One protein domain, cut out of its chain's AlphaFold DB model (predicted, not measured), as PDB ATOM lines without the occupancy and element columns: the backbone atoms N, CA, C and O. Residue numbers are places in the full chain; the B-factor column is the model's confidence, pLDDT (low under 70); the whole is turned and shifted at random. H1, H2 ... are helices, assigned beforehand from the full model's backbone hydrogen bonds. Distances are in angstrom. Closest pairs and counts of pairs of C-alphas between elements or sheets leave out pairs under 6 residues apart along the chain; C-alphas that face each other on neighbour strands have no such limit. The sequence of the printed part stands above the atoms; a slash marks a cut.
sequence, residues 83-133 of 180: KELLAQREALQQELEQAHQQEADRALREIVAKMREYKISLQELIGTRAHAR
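AT A GLANCE: This is residues 83 to 133 of the 180 residues of the protein "H-NS histone family protein" of Caballeronia sp. SBC1 (UniProt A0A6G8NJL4). The printed part is shaped like an L: one long free helix, H1, makes the long arm, and past its last residue the chain turns off into a much shorter arm made of two short helices, H2 and H3. There is no packed core, and residues 83 to 111 of H1 stand free. The printed part has 51 residues with three named helices, in the order H1, H2, H3, and no named strand; the class is all helix. It is extended, with a radius of gyration of the C-alphas of 17.9 A, and flat, its C-alphas spanning 51 by 28 by 6 A.

IN THESE COORDINATES: H1 is residues 83 to 117, from C-alpha 83 at (313.068, 402.082, 284.179) to C-alpha 117 at (343.722, 429.467, 253.771), 51.1 A apart. H2 is residues 122 to 126, 6.1 A long. H3 is residues 128 to 133, 8.7 A long, and ends with C-alpha 133 at (316.367, 434.586, 252.019).

HOW THE PARTS SIT: H1 touches no helix. H1 and H2 are only just apart, their closest C-alphas 8.4 A from each other. H2 and H3 are close but not clearly touching; their closest C-alphas, those of Gln 123 and His 131, are 7.7 A apart. H1 and H3 are apart. In H1, H2 and H3 every O i to N i+4 pair is within hydrogen-bond range.

THE WHOLE: The two C-alphas farthest apart, those of Lys 83 and Lys 119, are 52.7 A apart. The printed part has no cut. The links H1 to H2, of 4 residues, and H2 to H3, of 1 residue, are tight. The mean pLDDT of the printed part is 90.1, and residues 128 to 133, which are H3, are under 70.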
ATOM      1  N   LYS A  83     312.209 401.030 283.614       91.88
ATOM      2  CA  LYS A  83     313.068 402.082 284.179       91.88
ATOM      3  C   LYS A  83     314.523 401.964 283.712       91.88
ATOM      4  O   LYS A  83     315.168 402.976 283.468       91.88
ATOM      5  N   GLU A  84     315.024 400.742 283.584       91.00
ATOM      6  CA  GLU A  84     316.399 400.476 283.167       91.00
ATOM      7  C   GLU A  84     316.584 400.696 281.664       91.00
ATOM      8  O   GLU A  84     317.546 401.338 281.255       91.00
ATOM      9  N   LEU A  85     315.603 400.294 280.851       91.75
ATOM     10  CA  LEU A  85     315.578 400.607 279.418       91.75
ATOM     11  C   LEU A  85     315.563 402.117 279.145       91.75
ATOM     12  O   LEU A  85     316.226 402.586 278.220       91.75
ATOM     13  N   LEU A  86     314.826 402.889 279.949       95.38
ATOM     14  CA  LEU A  86     314.815 404.350 279.841       95.38
ATOM     15  C   LEU A  86     316.172 404.958 280.216       95.38
ATOM     16  O   LEU A  86     316.680 405.789 279.467       95.38
ATOM     17  N   ALA A  87     316.787 404.503 281.309       95.56
ATOM     18  CA  ALA A  87     318.120 404.959 281.706       95.56
ATOM     19  C   ALA A  87     319.181 404.628 280.641       95.56
ATOM     20  O   ALA A  87     320.018 405.466 280.309       95.56
ATOM     21  N   GLN A  88     319.117 403.428 280.055       95.19
ATOM     22  CA  GLN A  88     320.023 403.015 278.985       95.19
ATOM     23  C   GLN A  88     319.839 403.863 277.720       95.19
ATOM     24  O   GLN A  88     320.821 404.254 277.091       95.19
ATOM     25  N   ARG A  89     318.592 404.197 277.364       96.31
ATOM     26  CA  ARG A  89     318.302 405.130 276.272       96.31
ATOM     27  C   ARG A  89     318.916 406.502 276.540       96.31
ATOM     28  O   ARG A  89     319.565 407.040 275.651       96.31
ATOM     29  N   GLU A  90     318.698 407.072 277.721       97.19
ATOM     30  CA  GLU A  90     319.221 408.401 278.061       97.19
ATOM     31  C   GLU A  90     320.751 408.433 278.013       97.19
ATOM     32  O   GLU A  90     321.316 409.356 277.429       97.19
ATOM     33  N   ALA A  91     321.417 407.400 278.535       97.12
ATOM     34  CA  ALA A  91     322.870 407.270 278.463       97.12
ATOM     35  C   ALA A  91     323.376 407.241 277.009       97.12
ATOM     36  O   ALA A  91     324.273 408.003 276.655       97.12
ATOM     37  N   LEU A  92     322.752 406.432 276.145       97.75
ATOM     38  CA  LEU A  92     323.102 406.375 274.719       97.75
ATOM     39  C   LEU A  92     322.829 407.702 274.000       97.75
ATOM     40  O   LEU A  92     323.598 408.104 273.132       97.75
ATOM     41  N   GLN A  93     321.746 408.400 274.350       96.88
ATOM     42  CA  GLN A  93     321.448 409.715 273.779       96.88
ATOM     43  C   GLN A  93     322.490 410.759 274.189       96.88
ATOM     44  O   GLN A  93     322.884 411.574 273.360       96.88
ATOM     45  N   GLN A  94     322.954 410.727 275.439       97.81
ATOM     46  CA  GLN A  94     324.017 411.613 275.913       97.81
ATOM     47  C   GLN A  94     325.342 411.341 275.199       97.81
ATOM     48  O   GLN A  94     326.004 412.284 274.775       97.81
ATOM     49  N   GLU A  95     325.711 410.073 275.028       96.44
ATOM     50  CA  GLU A  95     326.924 409.692 274.301       96.44
ATOM     51  C   GLU A  95     326.860 410.122 272.829       96.44
ATOM     52  O   GLU A  95     327.821 410.685 272.304       96.44
ATOM     53  N   LEU A  96     325.707 409.938 272.177       98.12
ATOM     54  CA  LEU A  96     325.500 410.360 270.792       98.12
ATOM     55  C   LEU A  96     325.618 411.877 270.638       98.12
ATOM     56  O   LEU A  96     326.271 412.351 269.711       98.12
ATOM     57  N   GLU A  97     325.024 412.640 271.554       97.12
ATOM     58  CA  GLU A  97     325.125 414.099 271.549       97.12
ATOM     59  C   GLU A  97     326.573 414.557 271.773       97.12
ATOM     60  O   GLU A  97     327.060 415.438 271.066       97.12
ATOM     61  N   GLN A  98     327.302 413.922 272.696       97.44
ATOM     62  CA  GLN A  98     328.720 414.212 272.924       97.44
ATOM     63  C   GLN A  98     329.572 413.912 271.688       97.44
ATOM     64  O   GLN A  98     330.396 414.741 271.300       97.44
ATOM     65  N   ALA A  99     329.369 412.758 271.050       97.62
ATOM     66  CA  ALA A  99     330.074 412.396 269.825       97.62
ATOM     67  C   ALA A  99     329.759 413.385 268.692       97.62
ATOM     68  O   ALA A  99     330.671 413.886 268.034       97.62
ATOM     69  N   HIS A 100     328.485 413.746 268.527       97.69
ATOM     70  CA  HIS A 100     328.055 414.716 267.527       97.69
ATOM     71  C   HIS A 100     328.676 416.101 267.763       97.69
ATOM     72  O   HIS A 100     329.164 416.719 266.819       97.69
ATOM     73  N   GLN A 101     328.726 416.579 269.010       97.25
ATOM     74  CA  GLN A 101     329.385 417.845 269.353       97.25
ATOM     75  C   GLN A 101     330.883 417.813 269.040       97.25
ATOM     76  O   GLN A 101     331.406 418.752 268.440       97.25
ATOM     77  N   GLN A 102     331.573 416.719 269.370       97.69
ATOM     78  CA  GLN A 102     332.997 416.563 269.062       97.69
ATOM     79  C   GLN A 102     333.269 416.567 267.552       97.69
ATOM     80  O   GLN A 102     334.224 417.210 267.094       97.69
ATOM     81  N   GLU A 103     332.437 415.872 266.775       97.88
ATOM     82  CA  GLU A 103     332.523 415.866 265.315       97.88
ATOM     83  C   GLU A 103     332.200 417.240 264.720       97.88
ATOM     84  O   GLU A 103     332.942 417.716 263.856       97.88
ATOM     85  N   ALA A 104     331.164 417.918 265.217       96.75
ATOM     86  CA  ALA A 104     330.791 419.262 264.787       96.75
ATOM     87  C   ALA A 104     331.908 420.277 265.068       96.75
ATOM     88  O   ALA A 104     332.274 421.054 264.185       96.75
ATOM     89  N   ASP A 105     332.517 420.230 266.254       97.38
ATOM     90  CA  ASP A 105     333.646 421.085 266.621       97.38
ATOM     91  C   ASP A 105     334.873 420.821 265.748       97.38
ATOM     92  O   ASP A 105     335.593 421.745 265.351       97.38
ATOM     93  N   ARG A 106     335.136 419.549 265.433       97.88
ATOM     94  CA  ARG A 106     336.211 419.170 264.515       97.88
ATOM     95  C   ARG A 106     335.950 419.724 263.118       97.88
ATOM     96  O   ARG A 106     336.833 420.382 262.567       97.88
ATOM     97  N   ALA A 107     334.752 419.511 262.583       97.44
ATOM     98  CA  ALA A 107     334.360 420.021 261.276       97.44
ATOM     99  C   ALA A 107     334.444 421.553 261.228       97.44
ATOM    100  O   ALA A 107     334.988 422.110 260.276       97.44
ATOM    101  N   LEU A 108     333.994 422.246 262.281       96.19
ATOM    102  CA  LEU A 108     334.073 423.701 262.375       96.19
ATOM    103  C   LEU A 108     335.524 424.192 262.322       96.19
ATOM    104  O   LEU A 108     335.826 425.124 261.575       96.19
ATOM    105  N   ARG A 109     336.442 423.555 263.063       96.44
ATOM    106  CA  ARG A 109     337.876 423.890 263.014       96.44
ATOM    107  C   ARG A 109     338.454 423.713 261.610       96.44
ATOM    108  O   ARG A 109     339.177 424.591 261.143       96.44
ATOM    109  N   GLU A 110     338.119 422.617 260.936       96.31
ATOM    110  CA  GLU A 110     338.575 422.339 259.569       96.31
ATOM    111  C   GLU A 110     338.021 423.360 258.562       96.31
ATOM    112  O   GLU A 110     338.768 423.874 257.725       96.31
ATOM    113  N   ILE A 111     336.738 423.716 258.672       95.44
ATOM    114  CA  ILE A 111     336.105 424.748 257.838       95.44
ATOM    115  C   ILE A 111     336.783 426.098 258.063       95.44
ATOM    116  O   ILE A 111     337.171 426.749 257.096       95.44
ATOM    117  N   VAL A 112     336.981 426.515 259.317       94.38
ATOM    118  CA  VAL A 112     337.623 427.799 259.638       94.38
ATOM    119  C   VAL A 112     339.069 427.837 259.138       94.38
ATOM    120  O   VAL A 112     339.505 428.868 258.624       94.38
ATOM    121  N   ALA A 113     339.809 426.731 259.241       95.25
ATOM    122  CA  ALA A 113     341.159 426.631 258.690       95.25
ATOM    123  C   ALA A 113     341.155 426.845 257.167       95.25
ATOM    124  O   ALA A 113     341.882 427.710 256.674       95.25
ATOM    125  N   LYS A 114     340.263 426.158 256.441       94.75
ATOM    126  CA  LYS A 114     340.104 426.337 254.988       94.75
ATOM    127  C   LYS A 114     339.635 427.746 254.621       94.75
ATOM    128  O   LYS A 114     340.142 428.332 253.671       94.75
ATOM    129  N   MET A 115     338.717 428.336 255.388       93.06
ATOM    130  CA  MET A 115     338.284 429.721 255.170       93.06
ATOM    131  C   MET A 115     339.456 430.698 255.281       93.06
ATOM    132  O   MET A 115     339.549 431.625 254.479       93.06
ATOM    133  N   ARG A 116     340.372 430.486 256.234       92.81
ATOM    134  CA  ARG A 116     341.579 431.313 256.386       92.81
ATOM    135  C   ARG A 116     342.581 431.089 255.255       92.81
ATOM    136  O   ARG A 116     343.115 432.068 254.742       92.81
ATOM    137  N   GLU A 117     342.805 429.837 254.858       95.06
ATOM    138  CA  GLU A 117     343.722 429.467 253.771       95.06
ATOM    139  C   GLU A 117     343.307 430.099 252.436       95.06
ATOM    140  O   GLU A 117     344.110 430.757 251.775       95.06
ATOM    141  N   TYR A 118     342.025 429.986 252.088       94.81
ATOM    142  CA  TYR A 118     341.479 430.509 250.835       94.81
ATOM    143  C   TYR A 118     340.914 431.932 250.951       94.81
ATOM    144  O   TYR A 118     340.361 432.448 249.981       94.81
ATOM    145  N   LYS A 119     341.033 432.576 252.121       91.81
ATOM    146  CA  LYS A 119     340.467 433.909 252.418       91.81
ATOM    147  C   LYS A 119     338.973 434.019 252.073       91.81
ATOM    148  O   LYS A 119     338.502 435.060 251.616       91.81
ATOM    149  N   ILE A 120     338.224 432.941 252.300       90.50
ATOM    150  CA  ILE A 120     336.782 432.884 252.052       90.50
ATOM    151  C   ILE A 120     336.078 433.640 253.179       90.50
ATOM    152  O   ILE A 120     336.215 433.301 254.356       90.50
ATOM    153  N   SER A 121     335.317 434.671 252.816       88.50
ATOM    154  CA  SER A 121     334.494 435.418 253.764       88.50
ATOM    155  C   SER A 121     333.189 434.673 254.057       88.50
ATOM    156  O   SER A 121     332.691 433.894 253.243       88.50
ATOM    157  N   LEU A 122     332.586 434.939 255.218       83.12
ATOM    158  CA  LEU A 122     331.296 434.345 255.579       83.12
ATOM    159  C   LEU A 122     330.181 434.747 254.594       83.12
ATOM    160  O   LEU A 122     329.279 433.961 254.325       83.12
ATOM    161  N   GLN A 123     330.259 435.956 254.029       82.44
ATOM    162  CA  GLN A 123     329.305 436.438 253.026       82.44
ATOM    163  C   GLN A 123     329.372 435.621 251.732       82.44
ATOM    164  O   GLN A 123     328.328 435.322 251.153       82.44
ATOM    165  N   GLU A 124     330.576 435.226 251.319       83.00
ATOM    166  CA  GLU A 124     330.780 434.381 250.143       83.00
ATOM    167  C   GLU A 124     330.303 432.944 250.400       83.00
ATOM    168  O   GLU A 124     329.641 432.353 249.551       83.00
ATOM    169  N   LEU A 125     330.547 432.410 251.605       84.62
ATOM    170  CA  LEU A 125     330.113 431.063 251.999       84.62
ATOM    171  C   LEU A 125     328.582 430.926 252.076       84.62
ATOM    172  O   LEU A 125     328.029 429.915 251.650       84.62
ATOM    173  N   ILE A 126     327.894 431.932 252.625       83.81
ATOM    174  CA  ILE A 126     326.423 431.956 252.702       83.81
ATOM    175  C   ILE A 126     325.824 432.221 251.311       83.81
ATOM    176  O   ILE A 126     324.745 431.729 250.990       83.81
ATOM    177  N   GLY A 127     326.519 432.980 250.463       78.06
ATOM    178  CA  GLY A 127     326.028 433.403 249.160       78.06
ATOM    179  C   GLY A 127     324.937 434.475 249.269       78.06
ATOM    180  O   GLY A 127     324.049 434.454 250.126       78.06
ATOM    181  N   THR A 128     324.955 435.434 248.345       64.06
ATOM    182  CA  THR A 128     324.057 436.605 248.366       64.06
ATOM    183  C   THR A 128     322.570 436.240 248.299       64.06
ATOM    184  O   THR A 128     321.741 436.892 248.934       64.06
ATOM    185  N   ARG A 129     322.212 435.158 247.593       63.34
ATOM    186  CA  ARG A 129     320.821 434.675 247.489       63.34
ATOM    187  C   ARG A 129     320.318 433.988 248.760       63.34
ATOM    188  O   ARG A 129     319.137 434.134 249.073       63.34
ATOM    189  N   ALA A 130     321.167 433.257 249.485       62.62
ATOM    190  CA  ALA A 130     320.757 432.658 250.755       62.62
ATOM    191  C   ALA A 130     320.706 433.725 251.854       62.62
ATOM    192  O   ALA A 130     319.739 433.759 252.609       62.62
ATOM    193  N   HIS A 131     321.646 434.679 251.858       60.25
ATOM    194  CA  HIS A 131     321.599 435.836 252.754       60.25
ATOM    195  C   HIS A 131     320.302 436.647 252.572       60.25
ATOM    196  O   HIS A 131     319.618 436.949 253.548       60.25
ATOM    197  N   ALA A 132     319.890 436.904 251.326       62.19
ATOM    198  CA  ALA A 132     318.625 437.579 251.024       62.19
ATOM    199  C   ALA A 132     317.370 436.782 251.435       62.19
ATOM    200  O   ALA A 132     316.316 437.375 251.640       62.19
ATOM    201  N   ARG A 133     317.463 435.451 251.549       63.31
ATOM    202  CA  ARG A 133     316.367 434.586 252.019       63.31
ATOM    203  C   ARG A 133     316.330 434.469 253.548       63.31
ATOM    204  O   ARG A 133     315.261 434.236 254.103       63.31
TER     205      ARG A 133